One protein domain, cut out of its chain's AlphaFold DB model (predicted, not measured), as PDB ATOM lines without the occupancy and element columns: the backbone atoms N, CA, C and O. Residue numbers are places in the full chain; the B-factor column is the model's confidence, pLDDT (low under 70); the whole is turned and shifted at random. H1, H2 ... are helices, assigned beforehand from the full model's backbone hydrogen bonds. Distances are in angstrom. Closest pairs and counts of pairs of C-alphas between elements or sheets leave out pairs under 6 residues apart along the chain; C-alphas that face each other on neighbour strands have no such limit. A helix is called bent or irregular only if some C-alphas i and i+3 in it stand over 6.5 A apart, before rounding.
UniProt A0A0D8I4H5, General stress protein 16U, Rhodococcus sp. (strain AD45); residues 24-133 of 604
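This is residues 24 to 133 of the 604 residues of the protein "General stress protein 16U" of Rhodococcus sp. (strain AD45) (UniProt A0A0D8I4H5). Helices H2, H3, H4 and H5 form an up-and-down bundle, each running against the one before it. Toward one end of this elongated body, H1 packs on residues 55 to 63 of H2 and 89 to 93 of H4, while H6 extends the body loosely beyond H5. The printed part has 110 residues with six named helices, H1 to H6 in chain order, and no named strand: all helix. It is compact, with a radius of gyration of the C-alphas of 14.2 A and spans of 43 by 24 by 22 A.

H1, residues 35 to 44, touches H2, residues 55 to 73, at a steep tilt of 48 degrees; their closest C-alphas, Ala 39 and Val 59, are 5.5 A apart. H2 and H3, residues 75 to 85, are a hairpin, closest at C-alphas 71 and 78, 5.1 A. H3 and H4, residues 89 to 101, are another, closest at C-alphas 85 and 92, 4.8 A. H5, residues 103 to 117, forms a hairpin with H4, closest at C-alphas 99 and 106, 4.3 A, and touches H2, closest at C-alphas 70 and 109, 6.6 A. H6, residues 120 to 131, is near H2 and close but not clearly touching H1, closest at C-alphas 42 and 123, 7.1 A. H3 and H6 are apart. Every O i to N i+4 pair is within hydrogen-bond range in H1, H2, H5 and H6; H3 has 5 of 7, and H4 3 of 9 beside 9 of 10 O i to N i+3 pairs.

H1 begins at C-alpha 35 (222.785, 180.837, 308.299). H2 is 27.3 A long, H4 21.4 A and H5 21.1 A. H3 is irregular: C-alphas 76 and 79 are 8.2 A apart. H6 ends at C-alpha 131 (223.941, 165.239, 322.229).

The farthest C-alphas, Asn 24 and Asn 51, are 45.0 A apart. The printed part has no cut and no long link. pLDDT is under 70 at residues 26, 28 to 31, 47 to 52 and 129 to 133.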
ATOM      1  N   ASN A  24     222.973 203.432 303.888       76.75
ATOM      2  CA  ASN A  24     223.226 204.218 305.097       76.75
ATOM      3  C   ASN A  24     223.203 203.354 306.365       76.75
ATOM      4  O   ASN A  24     223.838 203.698 307.352       76.75
ATOM      5  N   TRP A  25     222.441 202.258 306.343       70.69
ATOM      6  CA  TRP A  25     222.265 201.350 307.477       70.69
ATOM      7  C   TRP A  25     223.141 200.103 307.358       70.69
ATOM      8  O   TRP A  25     223.447 199.484 308.371       70.69
ATOM      9  N   ALA A  26     223.600 199.770 306.148       69.81
ATOM     10  CA  ALA A  26     224.513 198.660 305.902       69.81
ATOM     11  C   ALA A  26     225.843 198.820 306.659       69.81
ATOM     12  O   ALA A  26     226.343 197.853 307.220       69.81
ATOM     13  N   ALA A  27     226.374 200.045 306.747       74.06
ATOM     14  CA  ALA A  27     227.609 200.339 307.482       74.06
ATOM     15  C   ALA A  27     227.480 200.190 309.011       74.06
ATOM     16  O   ALA A  27     228.490 200.136 309.705       74.06
ATOM     17  N   HIS A  28     226.250 200.138 309.531       68.56
ATOM     18  CA  HIS A  28     225.973 199.973 310.957       68.56
ATOM     19  C   HIS A  28     225.793 198.512 311.368       68.56
ATOM     20  O   HIS A  28     225.597 198.257 312.541       68.56
ATOM     21  N   GLN A  29     225.850 197.554 310.442       66.19
ATOM     22  CA  GLN A  29     225.737 196.138 310.778       66.19
ATOM     23  C   GLN A  29     227.123 195.496 310.857       66.19
ATOM     24  O   GLN A  29     227.853 195.465 309.867       66.19
ATOM     25  N   SER A  30     227.484 194.950 312.018       64.44
ATOM     26  CA  SER A  30     228.712 194.167 312.200       64.44
ATOM     27  C   SER A  30     228.441 192.663 312.103       64.44
ATOM     28  O   SER A  30     227.519 192.193 312.761       64.44
ATOM     29  N   LEU A  31     229.290 191.947 311.345       60.16
ATOM     30  CA  LEU A  31     229.344 190.479 311.185       60.16
ATOM     31  C   LEU A  31     227.991 189.830 310.835       60.16
ATOM     32  O   LEU A  31     227.160 189.571 311.698       60.16
ATOM     33  N   ARG A  32     227.793 189.525 309.547       70.75
ATOM     34  CA  ARG A  32     226.649 188.743 309.064       70.75
ATOM     35  C   ARG A  32     227.118 187.332 308.748       70.75
ATOM     36  O   ARG A  32     227.661 187.129 307.661       70.75
ATOM     37  N   PRO A  33     226.965 186.376 309.662       74.12
ATOM     38  CA  PRO A  33     227.248 185.016 309.285       74.12
ATOM     39  C   PRO A  33     226.063 184.504 308.441       74.12
ATOM     40  O   PRO A  33     224.899 184.778 308.760       74.12
ATOM     41  N   GLY A  34     226.346 183.842 307.317       85.56
ATOM     42  CA  GLY A  34     225.309 183.146 306.552       85.56
ATOM     43  C   GLY A  34     224.724 182.039 307.419       85.56
ATOM     44  O   GLY A  34     225.472 181.375 308.134       85.56
ATOM     45  N   LEU A  35     223.407 181.833 307.416       88.44
ATOM     46  CA  LEU A  35     222.785 180.837 308.299       88.44
ATOM     47  C   LEU A  35     223.322 179.428 308.003       88.44
ATOM     48  O   LEU A  35     223.535 178.639 308.922       88.44
ATOM     49  N   SER A  36     223.604 179.148 306.727       85.19
ATOM     50  CA  SER A  36     224.281 177.929 306.278       85.19
ATOM     51  C   SER A  36     225.742 177.857 306.716       85.19
ATOM     52  O   SER A  36     226.188 176.795 307.137       85.19
ATOM     53  N   ASP A  37     226.468 178.975 306.687       87.12
ATOM     54  CA  ASP A  37     227.868 179.019 307.120       87.12
ATOM     55  C   ASP A  37     227.988 178.805 308.637       87.12
ATOM     56  O   ASP A  37     228.835 178.033 309.077       87.12
ATOM     57  N   VAL A  38     227.094 179.407 309.438       88.00
ATOM     58  CA  VAL A  38     227.007 179.156 310.892       88.00
ATOM     59  C   VAL A  38     226.735 177.684 311.161       88.00
ATOM     60  O   VAL A  38     227.376 177.083 312.020       88.00
ATOM     61  N   ALA A  39     225.772 177.098 310.445       87.50
ATOM     62  CA  ALA A  39     225.439 175.689 310.604       87.50
ATOM     63  C   ALA A  39     226.647 174.800 310.298       87.50
ATOM     64  O   ALA A  39     226.950 173.893 311.072       87.50
ATOM     65  N   GLN A  40     227.360 175.085 309.208       85.62
ATOM     66  CA  GLN A  40     228.544 174.331 308.819       85.62
ATOM     67  C   GLN A  40     229.676 174.483 309.842       85.62
ATOM     68  O   GLN A  40     230.267 173.484 310.230       85.62
ATOM     69  N   GLU A  41     229.929 175.689 310.356       87.31
ATOM     70  CA  GLU A  41     230.953 175.932 311.382       87.31
ATOM     71  C   GLU A  41     230.633 175.213 312.706       87.31
ATOM     72  O   GLU A  41     231.518 174.616 313.330       87.31
ATOM     73  N   LEU A  42     229.361 175.197 313.120       85.75
ATOM     74  CA  LEU A  42     228.906 174.441 314.293       85.75
ATOM     75  C   LEU A  42     229.085 172.930 314.102       85.75
ATOM     76  O   LEU A  42     229.504 172.239 315.029       85.75
ATOM     77  N   VAL A  43     228.817 172.410 312.904       83.88
ATOM     78  CA  VAL A  43     229.019 170.989 312.588       83.88
ATOM     79  C   VAL A  43     230.508 170.637 312.529       83.88
ATOM     80  O   VAL A  43     230.935 169.659 313.144       83.88
ATOM     81  N   ASP A  44     231.314 171.451 311.849       82.75
ATOM     82  CA  ASP A  44     232.747 171.222 311.654       82.75
ATOM     83  C   ASP A  44     233.508 171.262 312.982       82.75
ATOM     84  O   ASP A  44     234.340 170.392 313.246       82.75
ATOM     85  N   SER A  45     233.170 172.206 313.865       79.19
ATOM     86  CA  SER A  45     233.764 172.321 315.206       79.19
ATOM     87  C   SER A  45     233.488 171.119 316.124       79.19
ATOM     88  O   SER A  45     234.166 170.973 317.141       79.19
ATOM     89  N   HIS A  46     232.560 170.227 315.752       70.44
ATOM     90  CA  HIS A  46     232.134 169.067 316.548       70.44
ATOM     91  C   HIS A  46     232.289 167.723 315.810       70.44
ATOM     92  O   HIS A  46     231.796 166.684 316.268       70.44
ATOM     93  N   SER A  47     232.998 167.717 314.678       54.78
ATOM     94  CA  SER A  47     233.233 166.533 313.852       54.78
ATOM     95  C   SER A  47     234.175 165.530 314.550       54.78
ATOM     96  O   SER A  47     235.394 165.554 314.414       54.78
ATOM     97  N   GLY A  48     233.591 164.634 315.356       54.56
ATOM     98  CA  GLY A  48     234.315 163.556 316.043       54.56
ATOM     99  C   GLY A  48     233.578 162.859 317.194       54.56
ATOM    100  O   GLY A  48     234.038 161.808 317.636       54.56
ATOM    101  N   SER A  49     232.457 163.400 317.693       51.94
ATOM    102  CA  SER A  49     231.781 162.868 318.899       51.94
ATOM    103  C   SER A  49     230.301 162.502 318.740       51.94
ATOM    104  O   SER A  49     229.755 161.845 319.621       51.94
ATOM    105  N   PHE A  50     229.661 162.858 317.626       52.69
ATOM    106  CA  PHE A  50     228.241 162.588 317.380       52.69
ATOM    107  C   PHE A  50     228.064 161.913 316.012       52.69
ATOM    108  O   PHE A  50     228.824 162.201 315.085       52.69
ATOM    109  N   ASN A  51     227.094 160.994 315.889       52.97
ATOM    110  CA  ASN A  51     226.687 160.391 314.609       52.97
ATOM    111  C   ASN A  51     226.481 161.475 313.536       52.97
ATOM    112  O   ASN A  51     226.219 162.624 313.880       52.97
ATOM    113  N   ALA A  52     226.582 161.114 312.249       65.44
ATOM    114  CA  ALA A  52     226.525 162.051 311.122       65.44
ATOM    115  C   ALA A  52     225.407 163.104 311.284       65.44
ATOM    116  O   ALA A  52     224.230 162.794 311.093       65.44
ATOM    117  N   ILE A  53     225.794 164.329 311.656       72.88
ATOM    118  CA  ILE A  53     224.890 165.464 311.853       72.88
ATOM    119  C   ILE A  53     224.352 165.898 310.486       72.88
ATOM    120  O   ILE A  53     225.103 165.999 309.513       72.88
ATOM    121  N   ASP A  54     223.044 166.123 310.400       77.12
ATOM    122  CA  ASP A  54     222.381 166.665 309.221       77.12
ATOM    123  C   ASP A  54     222.441 168.197 309.244       77.12
ATOM    124  O   ASP A  54     221.749 168.854 310.027       77.12
ATOM    125  N   VAL A  55     223.283 168.762 308.377       80.88
ATOM    126  CA  VAL A  55     223.505 170.210 308.267       80.88
ATOM    127  C   VAL A  55     222.196 170.950 307.976       80.88
ATOM    128  O   VAL A  55     221.971 172.017 308.544       80.88
ATOM    129  N   ASP A  56     221.278 170.377 307.191       78.75
ATOM    130  CA  ASP A  56     220.022 171.046 306.838       78.75
ATOM    131  C   ASP A  56     219.089 171.199 308.049       78.75
ATOM    132  O   ASP A  56     218.406 172.220 308.191       78.75
ATOM    133  N   LYS A  57     219.109 170.239 308.986       78.12
ATOM    134  CA  LYS A  57     218.372 170.347 310.258       78.12
ATOM    135  C   LYS A  57     218.945 171.438 311.156       78.12
ATOM    136  O   LYS A  57     218.186 172.163 311.802       78.12
ATOM    137  N   VAL A  58     220.269 171.591 311.170       84.38
ATOM    138  CA  VAL A  58     220.948 172.668 311.909       84.38
ATOM    139  C   VAL A  58     220.586 174.029 311.314       84.38
ATOM    140  O   VAL A  58     220.194 174.934 312.053       84.38
ATOM    141  N   VAL A  59     220.614 174.155 309.981       85.75
ATOM    142  CA  VAL A  59     220.160 175.362 309.272       85.75
ATOM    143  C   VAL A  59     218.713 175.685 309.634       85.75
ATOM    144  O   VAL A  59     218.400 176.837 309.933       85.75
ATOM    145  N   GLN A  60     217.825 174.688 309.660       81.62
ATOM    146  CA  GLN A  60     216.416 174.902 309.989       81.62
ATOM    147  C   GLN A  60     216.205 175.338 311.450       81.62
ATOM    148  O   GLN A  60     215.360 176.192 311.724       81.62
ATOM    149  N   ALA A  61     216.978 174.803 312.396       83.31
ATOM    150  CA  ALA A  61     216.916 175.231 313.793       83.31
ATOM    151  C   ALA A  61     217.381 176.684 313.964       83.31
ATOM    152  O   ALA A  61     216.707 177.475 314.627       83.31
ATOM    153  N   ILE A  62     218.481 177.057 313.304       87.94
ATOM    154  CA  ILE A  62     218.975 178.439 313.261       87.94
ATOM    155  C   ILE A  62     217.913 179.367 312.665       87.94
ATOM    156  O   ILE A  62     217.593 180.400 313.250       87.94
ATOM    157  N   VAL A  63     217.313 178.973 311.544       87.81
ATOM    158  CA  VAL A  63     216.207 179.683 310.893       87.81
ATOM    159  C   VAL A  63     215.057 179.952 311.869       87.81
ATOM    160  O   VAL A  63     214.608 181.094 311.986       87.81
ATOM    161  N   ASN A  64     214.614 178.939 312.617       85.50
ATOM    162  CA  ASN A  64     213.510 179.080 313.569       85.50
ATOM    163  C   ASN A  64     213.857 180.051 314.715       85.50
ATOM    164  O   ASN A  64     213.005 180.828 315.156       85.50
ATOM    165  N   ILE A  65     215.107 180.035 315.189       85.50
ATOM    166  CA  ILE A  65     215.604 180.972 316.207       85.50
ATOM    167  C   ILE A  65     215.574 182.405 315.665       85.50
ATOM    168  O   ILE A  65     215.042 183.305 316.324       85.50
ATOM    169  N   VAL A  66     216.099 182.612 314.453       89.12
ATOM    170  CA  VAL A  66     216.126 183.919 313.782       89.12
ATOM    171  C   VAL A  66     214.706 184.453 313.601       89.12
ATOM    172  O   VAL A  66     214.436 185.589 313.995       89.12
ATOM    173  N   GLU A  67     213.787 183.641 313.071       90.31
ATOM    174  CA  GLU A  67     212.383 184.018 312.873       90.31
ATOM    175  C   GLU A  67     211.718 184.393 314.204       90.31
ATOM    176  O   GLU A  67     211.136 185.472 314.323       90.31
ATOM    177  N   SER A  68     211.862 183.554 315.234       88.50
ATOM    178  CA  SER A  68     211.255 183.768 316.553       88.50
ATOM    179  C   SER A  68     211.700 185.085 317.197       88.50
ATOM    180  O   SER A  68     210.870 185.897 317.626       88.50
ATOM    181  N   ILE A  69     213.010 185.351 317.220       87.00
ATOM    182  CA  ILE A  69     213.556 186.586 317.792       87.00
ATOM    183  C   ILE A  69     213.122 187.790 316.947       87.00
ATOM    184  O   ILE A  69     212.655 188.800 317.486       87.00
ATOM    185  N   ALA A  70     213.215 187.686 315.623       89.69
ATOM    186  CA  ALA A  70     212.859 188.769 314.721       89.69
ATOM    187  C   ALA A  70     211.381 189.163 314.841       89.69
ATOM    188  O   ALA A  70     211.080 190.344 315.025       89.69
ATOM    189  N   VAL A  71     210.462 188.192 314.821       90.88
ATOM    190  CA  VAL A  71     209.015 188.416 314.973       90.88
ATOM    191  C   VAL A  71     208.699 189.023 316.338       90.88
ATOM    192  O   VAL A  71     207.928 189.981 316.424       90.88
ATOM    193  N   LYS A  72     209.343 188.542 317.408       90.75
ATOM    194  CA  LYS A  72     209.167 189.085 318.761       90.75
ATOM    195  C   LYS A  72     209.520 190.573 318.839       90.75
ATOM    196  O   LYS A  72     208.815 191.343 319.491       90.75
ATOM    197  N   HIS A  73     210.596 190.999 318.180       91.44
ATOM    198  CA  HIS A  73     211.041 192.394 318.218       91.44
ATOM    199  C   HIS A  73     210.413 193.275 317.119       91.44
ATOM    200  O   HIS A  73     210.317 194.498 317.291       91.44
ATOM    201  N   LEU A  74     209.922 192.685 316.026       91.00
ATOM    202  CA  LEU A  74     209.304 193.355 314.876       91.00
ATOM    203  C   LEU A  74     207.924 192.752 314.521       91.00
ATOM    204  O   LEU A  74     207.707 192.375 313.370       91.00
ATOM    205  N   PRO A  75     206.942 192.735 315.441       87.31
ATOM    206  CA  PRO A  75     205.689 191.989 315.257       87.31
ATOM    207  C   PRO A  75     204.855 192.452 314.053       87.31
ATOM    208  O   PRO A  75     204.187 191.649 313.415       87.31
ATOM    209  N   GLY A  76     204.934 193.734 313.681       88.25
ATOM    210  CA  GLY A  76     204.256 194.266 312.490       88.25
ATOM    211  C   GLY A  76     204.866 193.838 311.148       88.25
ATOM    212  O   GLY A  76     204.382 194.276 310.113       88.25
ATOM    213  N   ASN A  77     205.934 193.037 311.160       90.25
ATOM    214  CA  ASN A  77     206.643 192.555 309.973       90.25
ATOM    215  C   ASN A  77     206.660 191.020 309.897       90.25
ATOM    216  O   ASN A  77     207.435 190.469 309.119       90.25
ATOM    217  N   ALA A  78     205.858 190.337 310.720       88.94
ATOM    218  CA  ALA A  78     205.930 188.889 310.888       88.94
ATOM    219  C   ALA A  78     205.761 188.123 309.569       88.94
ATOM    220  O   ALA A  78     206.591 187.277 309.253       88.94
ATOM    221  N   ASP A  79     204.761 188.492 308.764       88.19
ATOM    222  CA  ASP A  79     204.481 187.830 307.484       88.19
ATOM    223  C   ASP A  79     205.652 187.959 306.498       88.19
ATOM    224  O   ASP A  79     206.024 186.994 305.837       88.19
ATOM    225  N   ALA A  80     206.280 189.139 306.437       90.25
ATOM    226  CA  ALA A  80     207.433 189.380 305.574       90.25
ATOM    227  C   ALA A  80     208.672 188.610 306.057       90.25
ATOM    228  O   ALA A  80     209.361 187.989 305.255       90.25
ATOM    229  N   ILE A  81     208.930 188.605 307.369       92.62
ATOM    230  CA  ILE A  81     210.040 187.858 307.977       92.62
ATOM    231  C   ILE A  81     209.888 186.360 307.690       92.62
ATOM    232  O   ILE A  81     210.831 185.737 307.207       92.62
ATOM    233  N   SER A  82     208.698 185.803 307.928       89.75
ATOM    234  CA  SER A  82     208.411 184.385 307.685       89.75
ATOM    235  C   SER A  82     208.566 184.028 306.206       89.75
ATOM    236  O   SER A  82     209.196 183.027 305.867       89.75
ATOM    237  N   ALA A  83     208.067 184.882 305.305       89.06
ATOM    238  CA  ALA A  83     208.186 184.681 303.863       89.06
ATOM    239  C   ALA A  83     209.646 184.617 303.383       89.06
ATOM    240  O   ALA A  83     209.968 183.797 302.525       89.06
ATOM    241  N   ILE A  84     210.528 185.454 303.933       90.69
ATOM    242  CA  ILE A  84     211.940 185.522 303.527       90.69
ATOM    243  C   ILE A  84     212.728 184.342 304.100       90.69
ATOM    244  O   ILE A  84     213.455 183.667 303.376       90.69
ATOM    245  N   VAL A  85     212.555 184.063 305.391       87.56
ATOM    246  CA  VAL A  85     213.317 183.032 306.109       87.56
ATOM    247  C   VAL A  85     212.957 181.609 305.648       87.56
ATOM    248  O   VAL A  85     213.783 180.702 305.725       87.56
ATOM    249  N   ARG A  86     211.747 181.399 305.109       84.38
ATOM    250  CA  ARG A  86     211.303 180.105 304.561       84.38
ATOM    251  C   ARG A  86     211.788 179.804 303.141       84.38
ATOM    252  O   ARG A  86     211.580 178.684 302.673       84.38
ATOM    253  N   ARG A  87     212.426 180.751 302.443       84.56
ATOM    254  CA  ARG A  87     213.028 180.503 301.115       84.56
ATOM    255  C   ARG A  87     214.065 179.378 301.210       84.56
ATOM    256  O   ARG A  87     214.593 179.189 302.286       84.56
ATOM    257  N   PRO A  88     214.351 178.571 300.184       78.88
ATOM    258  CA  PRO A  88     215.405 177.553 300.270       78.88
ATOM    259  C   PRO A  88     216.804 178.175 300.132       78.88
ATOM    260  O   PRO A  88     216.930 179.249 299.562       78.88
ATOM    261  N   GLY A  89     217.844 177.483 300.608       81.19
ATOM    262  CA  GLY A  89     219.237 177.805 300.273       81.19
ATOM    263  C   GLY A  89     219.746 179.173 300.772       81.19
ATOM    264  O   GLY A  89     219.260 179.674 301.792       81.19
ATOM    265  N   PRO A  90     220.739 179.777 300.087       80.62
ATOM    266  CA  PRO A  90     221.337 181.057 300.482       80.62
ATOM    267  C   PRO A  90     220.352 182.231 300.404       80.62
ATOM    268  O   PRO A  90     220.587 183.283 300.991       80.62
ATOM    269  N   GLU A  91     219.218 182.073 299.718       83.56
ATOM    270  CA  GLU A  91     218.153 183.074 299.665       83.56
ATOM    271  C   GLU A  91     217.553 183.380 301.051       83.56
ATOM    272  O   GLU A  91     216.960 184.445 301.231       83.56
ATOM    273  N   ARG A  92     217.729 182.497 302.046       86.81
ATOM    274  CA  ARG A  92     217.347 182.746 303.451       86.81
ATOM    275  C   ARG A  92     218.138 183.889 304.082       86.81
ATOM    276  O   ARG A  92     217.602 184.620 304.917       86.81
ATOM    277  N   ASP A  93     219.385 184.078 303.659       88.25
ATOM    278  CA  ASP A  93     220.288 185.094 304.208       88.25
ATOM    279  C   ASP A  93     219.877 186.524 303.810       88.25
ATOM    280  O   ASP A  93     220.329 187.504 304.414       88.25
ATOM    281  N   ASP A  94     218.943 186.669 302.861       88.69
ATOM    282  CA  ASP A  94     218.342 187.958 302.499       88.69
ATOM    283  C   ASP A  94     217.620 188.626 303.684       88.69
ATOM    284  O   ASP A  94     217.406 189.846 303.673       88.69
ATOM    285  N   ILE A  95     217.302 187.876 304.747       90.62
ATOM    286  CA  ILE A  95     216.714 188.422 305.977       90.62
ATOM    287  C   ILE A  95     217.579 189.528 306.600       90.62
ATOM    288  O   ILE A  95     217.058 190.520 307.118       90.62
ATOM    289  N   TRP A  96     218.906 189.437 306.467       89.81
ATOM    290  CA  TRP A  96     219.822 190.464 306.961       89.81
ATOM    291  C   TRP A  96     219.661 191.790 306.216       89.81
ATOM    292  O   TRP A  96     219.712 192.871 306.816       89.81
ATOM    293  N   ASN A  97     219.415 191.715 304.907       88.25
ATOM    294  CA  ASN A  97     219.111 192.884 304.090       88.25
ATOM    295  C   ASN A  97     217.732 193.443 304.450       88.25
ATOM    296  O   ASN A  97     217.586 194.659 304.581       88.25
ATOM    297  N   TYR A  98     216.748 192.584 304.720       90.00
ATOM    298  CA  TYR A  98     215.424 193.013 305.168       90.00
ATOM    299  C   TYR A  98     215.465 193.803 306.482       90.00
ATOM    300  O   TYR A  98     214.848 194.863 306.589       90.00
ATOM    301  N   PHE A  99     216.271 193.385 307.460       90.94
ATOM    302  CA  PHE A  99     216.428 194.155 308.695       90.94
ATOM    303  C   PHE A  99     216.971 195.572 308.463       90.94
ATOM    304  O   PHE A  99     216.577 196.488 309.185       90.94
ATOM    305  N   THR A 100     217.788 195.807 307.426       87.25
ATOM    306  CA  THR A 100     218.190 197.183 307.068       87.25
ATOM    307  C   THR A 100     217.010 198.030 306.585       87.25
ATOM    308  O   THR A 100     216.946 199.222 306.895       87.25
ATOM    309  N   HIS A 101     216.033 197.432 305.891       86.50
ATOM    310  CA  HIS A 101     214.801 198.119 305.493       86.50
ATOM    311  C   HIS A 101     213.928 198.488 306.695       86.50
ATOM    312  O   HIS A 101     213.254 199.520 306.670       86.50
ATOM    313  N   CYS A 102     213.996 197.714 307.781       86.94
ATOM    314  CA  CYS A 102     213.346 198.035 309.053       86.94
ATOM    315  C   CYS A 102     214.059 199.150 309.859       86.94
ATOM    316  O   CYS A 102     213.663 199.432 310.995       86.94
ATOM    317  N   ALA A 103     215.070 199.815 309.276       86.50
ATOM    318  CA  ALA A 103     215.819 200.942 309.839       86.50
ATOM    319  C   ALA A 103     216.472 200.622 311.203       86.50
ATOM    320  O   ALA A 103     216.807 199.473 311.478       86.50
ATOM    321  N   ALA A 104     216.664 201.629 312.065       85.94
ATOM    322  CA  ALA A 104     217.381 201.507 313.343       85.94
ATOM    323  C   ALA A 104     216.931 200.312 314.201       85.94
ATOM    324  O   ALA A 104     217.756 199.614 314.782       85.94
ATOM    325  N   LYS A 105     215.615 200.060 314.258       86.88
ATOM    326  CA  LYS A 105     215.058 198.951 315.036       86.88
ATOM    327  C   LYS A 105     215.427 197.597 314.429       86.88
ATOM    328  O   LYS A 105     215.730 196.675 315.173       86.88
ATOM    329  N   GLY A 106     215.418 197.480 313.102       89.69
ATOM    330  CA  GLY A 106     215.858 196.269 312.417       89.69
ATOM    331  C   GLY A 106     217.357 196.023 312.552       89.69
ATOM    332  O   GLY A 106     217.755 194.900 312.833       89.69
ATOM    333  N   VAL A 107     218.184 197.066 312.451       87.56
ATOM    334  CA  VAL A 107     219.638 196.954 312.665       87.56
ATOM    335  C   VAL A 107     219.954 196.441 314.072       87.56
ATOM    336  O   VAL A 107     220.679 195.461 314.192       87.56
ATOM    337  N   ALA A 108     219.328 196.998 315.112       88.12
ATOM    338  CA  ALA A 108     219.516 196.526 316.487       88.12
ATOM    339  C   ALA A 108     219.092 195.055 316.685       88.12
ATOM    340  O   ALA A 108     219.729 194.312 317.426       88.12
ATOM    341  N   VAL A 109     218.020 194.614 316.011       89.94
ATOM    342  CA  VAL A 109     217.587 193.204 316.029       89.94
ATOM    343  C   VAL A 109     218.600 192.318 315.309       89.94
ATOM    344  O   VAL A 109     218.950 191.260 315.818       89.94
ATOM    345  N   SER A 110     219.114 192.772 314.166       88.50
ATOM    346  CA  SER A 110     220.145 192.072 313.404       88.50
ATOM    347  C   SER A 110     221.421 191.866 314.219       88.50
ATOM    348  O   SER A 110     221.947 190.759 314.235       88.50
ATOM    349  N   GLU A 111     221.904 192.902 314.908       86.94
ATOM    350  CA  GLU A 111     223.086 192.823 315.777       86.94
ATOM    351  C   GLU A 111     222.858 191.867 316.949       86.94
ATOM    352  O   GLU A 111     223.722 191.053 317.272       86.94
ATOM    353  N   HIS A 112     221.673 191.930 317.563       87.69
ATOM    354  CA  HIS A 112     221.317 191.047 318.667       87.69
ATOM    355  C   HIS A 112     221.318 189.572 318.247       87.69
ATOM    356  O   HIS A 112     221.916 188.745 318.932       87.69
ATOM    357  N   ILE A 113     220.689 189.249 317.112       88.88
ATOM    358  CA  ILE A 113     220.649 187.879 316.585       88.88
ATOM    359  C   ILE A 113     222.055 187.424 316.182       88.88
ATOM    360  O   ILE A 113     222.458 186.328 316.559       88.88
ATOM    361  N   GLY A 114     222.823 188.263 315.478       85.75
ATOM    362  CA  GLY A 114     224.198 187.940 315.089       85.75
ATOM    363  C   GLY A 114     225.070 187.582 316.293       85.75
ATOM    364  O   GLY A 114     225.739 186.554 316.273       85.75
ATOM    365  N   GLY A 115     224.988 188.364 317.376       85.31
ATOM    366  CA  GLY A 115     225.708 188.090 318.622       85.31
ATOM    367  C   GLY A 115     225.284 186.799 319.330       85.31
ATOM    368  O   GLY A 115     226.116 186.166 319.973       85.31
ATOM    369  N   ILE A 116     224.019 186.386 319.199       85.75
ATOM    370  CA  ILE A 116     223.551 185.090 319.709       85.75
ATOM    371  C   ILE A 116     224.155 183.958 318.880       85.75
ATOM    372  O   ILE A 116     224.744 183.055 319.462       85.75
ATOM    373  N   LEU A 117     224.055 184.025 317.548       85.81
ATOM    374  CA  LEU A 117     224.471 182.939 316.651       85.81
ATOM    375  C   LEU A 117     225.963 182.605 316.750       85.81
ATOM    376  O   LEU A 117     226.326 181.439 316.650       85.81
ATOM    377  N   VAL A 118     226.815 183.605 316.983       82.19
ATOM    378  CA  VAL A 118     228.270 183.414 317.159       82.19
ATOM    379  C   VAL A 118     228.696 183.351 318.631       82.19
ATOM    380  O   VAL A 118     229.885 183.300 318.944       82.19
ATOM    381  N   GLY A 119     227.738 183.420 319.556       82.88
ATOM    382  CA  GLY A 119     227.989 183.454 320.990       82.88
ATOM    383  C   GLY A 119     228.146 182.057 321.607       82.88
ATOM    384  O   GLY A 119     227.620 181.076 321.078       82.88
ATOM    385  N   PRO A 120     228.785 181.950 322.789       80.12
ATOM    386  CA  PRO A 120     228.972 180.671 323.485       80.12
ATOM    387  C   PRO A 120     227.644 179.982 323.826       80.12
ATOM    388  O   PRO A 120     227.556 178.761 323.817       80.12
ATOM    389  N   GLN A 121     226.583 180.764 324.046       77.69
ATOM    390  CA  GLN A 121     225.249 180.238 324.326       77.69
ATOM    391  C   GLN A 121     224.679 179.416 323.157       77.69
ATOM    392  O   GLN A 121     223.987 178.426 323.391       77.69
ATOM    393  N   MET A 122     224.967 179.798 321.908       83.62
ATOM    394  CA  MET A 122     224.534 179.032 320.738       83.62
ATOM    395  C   MET A 122     225.310 177.723 320.625       83.62
ATOM    396  O   MET A 122     224.699 176.693 320.366       83.62
ATOM    397  N   ALA A 123     226.618 177.744 320.892       82.00
ATOM    398  CA  ALA A 123     227.435 176.535 320.924       82.00
ATOM    399  C   ALA A 123     226.958 175.550 322.009       82.00
ATOM    400  O   ALA A 123     226.748 174.382 321.710       82.00
ATOM    401  N   GLU A 124     226.687 176.018 323.232       78.25
ATOM    402  CA  GLU A 124     226.158 175.178 324.323       78.25
ATOM    403  C   GLU A 124     224.764 174.609 324.007       78.25
ATOM    404  O   GLU A 124     224.478 173.437 324.275       78.25
ATOM    405  N   THR A 125     223.886 175.429 323.417       75.62
ATOM    406  CA  THR A 125     222.542 174.996 322.999       75.62
ATOM    407  C   THR A 125     222.639 173.960 321.883       75.62
ATOM    408  O   THR A 125     221.986 172.922 321.949       75.62
ATOM    409  N   PHE A 126     223.490 174.211 320.886       81.56
ATOM    410  CA  PHE A 126     223.766 173.283 319.798       81.56
ATOM    411  C   PHE A 126     224.336 171.964 320.319       81.56
ATOM    412  O   PHE A 126     223.834 170.913 319.946       81.56
ATOM    413  N   GLU A 127     225.327 171.997 321.211       74.69
ATOM    414  CA  GLU A 127     225.936 170.797 321.787       74.69
ATOM    415  C   GLU A 127     224.906 169.976 322.569       74.69
ATOM    416  O   GLU A 127     224.853 168.754 322.444       74.69
ATOM    417  N   THR A 128     224.045 170.643 323.338       70.50
ATOM    418  CA  THR A 128     222.942 169.991 324.050       70.50
ATOM    419  C   THR A 128     221.987 169.325 323.063       70.50
ATOM    420  O   THR A 128     221.711 168.134 323.191       70.50
ATOM    421  N   MET A 129     221.573 170.041 322.017       64.69
ATOM    422  CA  MET A 129     220.667 169.511 321.002       64.69
ATOM    423  C   MET A 129     221.294 168.385 320.155       64.69
ATOM    424  O   MET A 129     220.623 167.419 319.799       64.69
ATOM    425  N   ALA A 130     222.587 168.476 319.846       67.44
ATOM    426  CA  ALA A 130     223.337 167.456 319.122       67.44
ATOM    427  C   ALA A 130     223.506 166.187 319.967       67.44
ATOM    428  O   ALA A 130     223.272 165.085 319.473       67.44
ATOM    429  N   ARG A 131     223.840 166.339 321.256       62.38
ATOM    430  CA  ARG A 131     223.941 165.239 322.229       62.38
ATOM    431  C   ARG A 131     222.604 164.537 322.440       62.38
ATOM    432  O   ARG A 131     222.573 163.322 322.596       62.38
ATOM    433  N   GLU A 132     221.517 165.296 322.423       56.38
ATOM    434  CA  GLU A 132     220.151 164.776 322.488       56.38
ATOM    435  C   GLU A 132     219.673 164.168 321.162       56.38
ATOM    436  O   GLU A 132     218.625 163.538 321.147       56.38
ATOM    437  N   GLY A 133     220.432 164.300 320.067       55.44
ATOM    438  CA  GLY A 133     220.138 163.673 318.776       55.44
ATOM    439  C   GLY A 133     219.218 164.474 317.849       55.44
ATOM    440  O   GLY A 133     218.871 163.976 316.780       55.44
TER     441      GLY A 133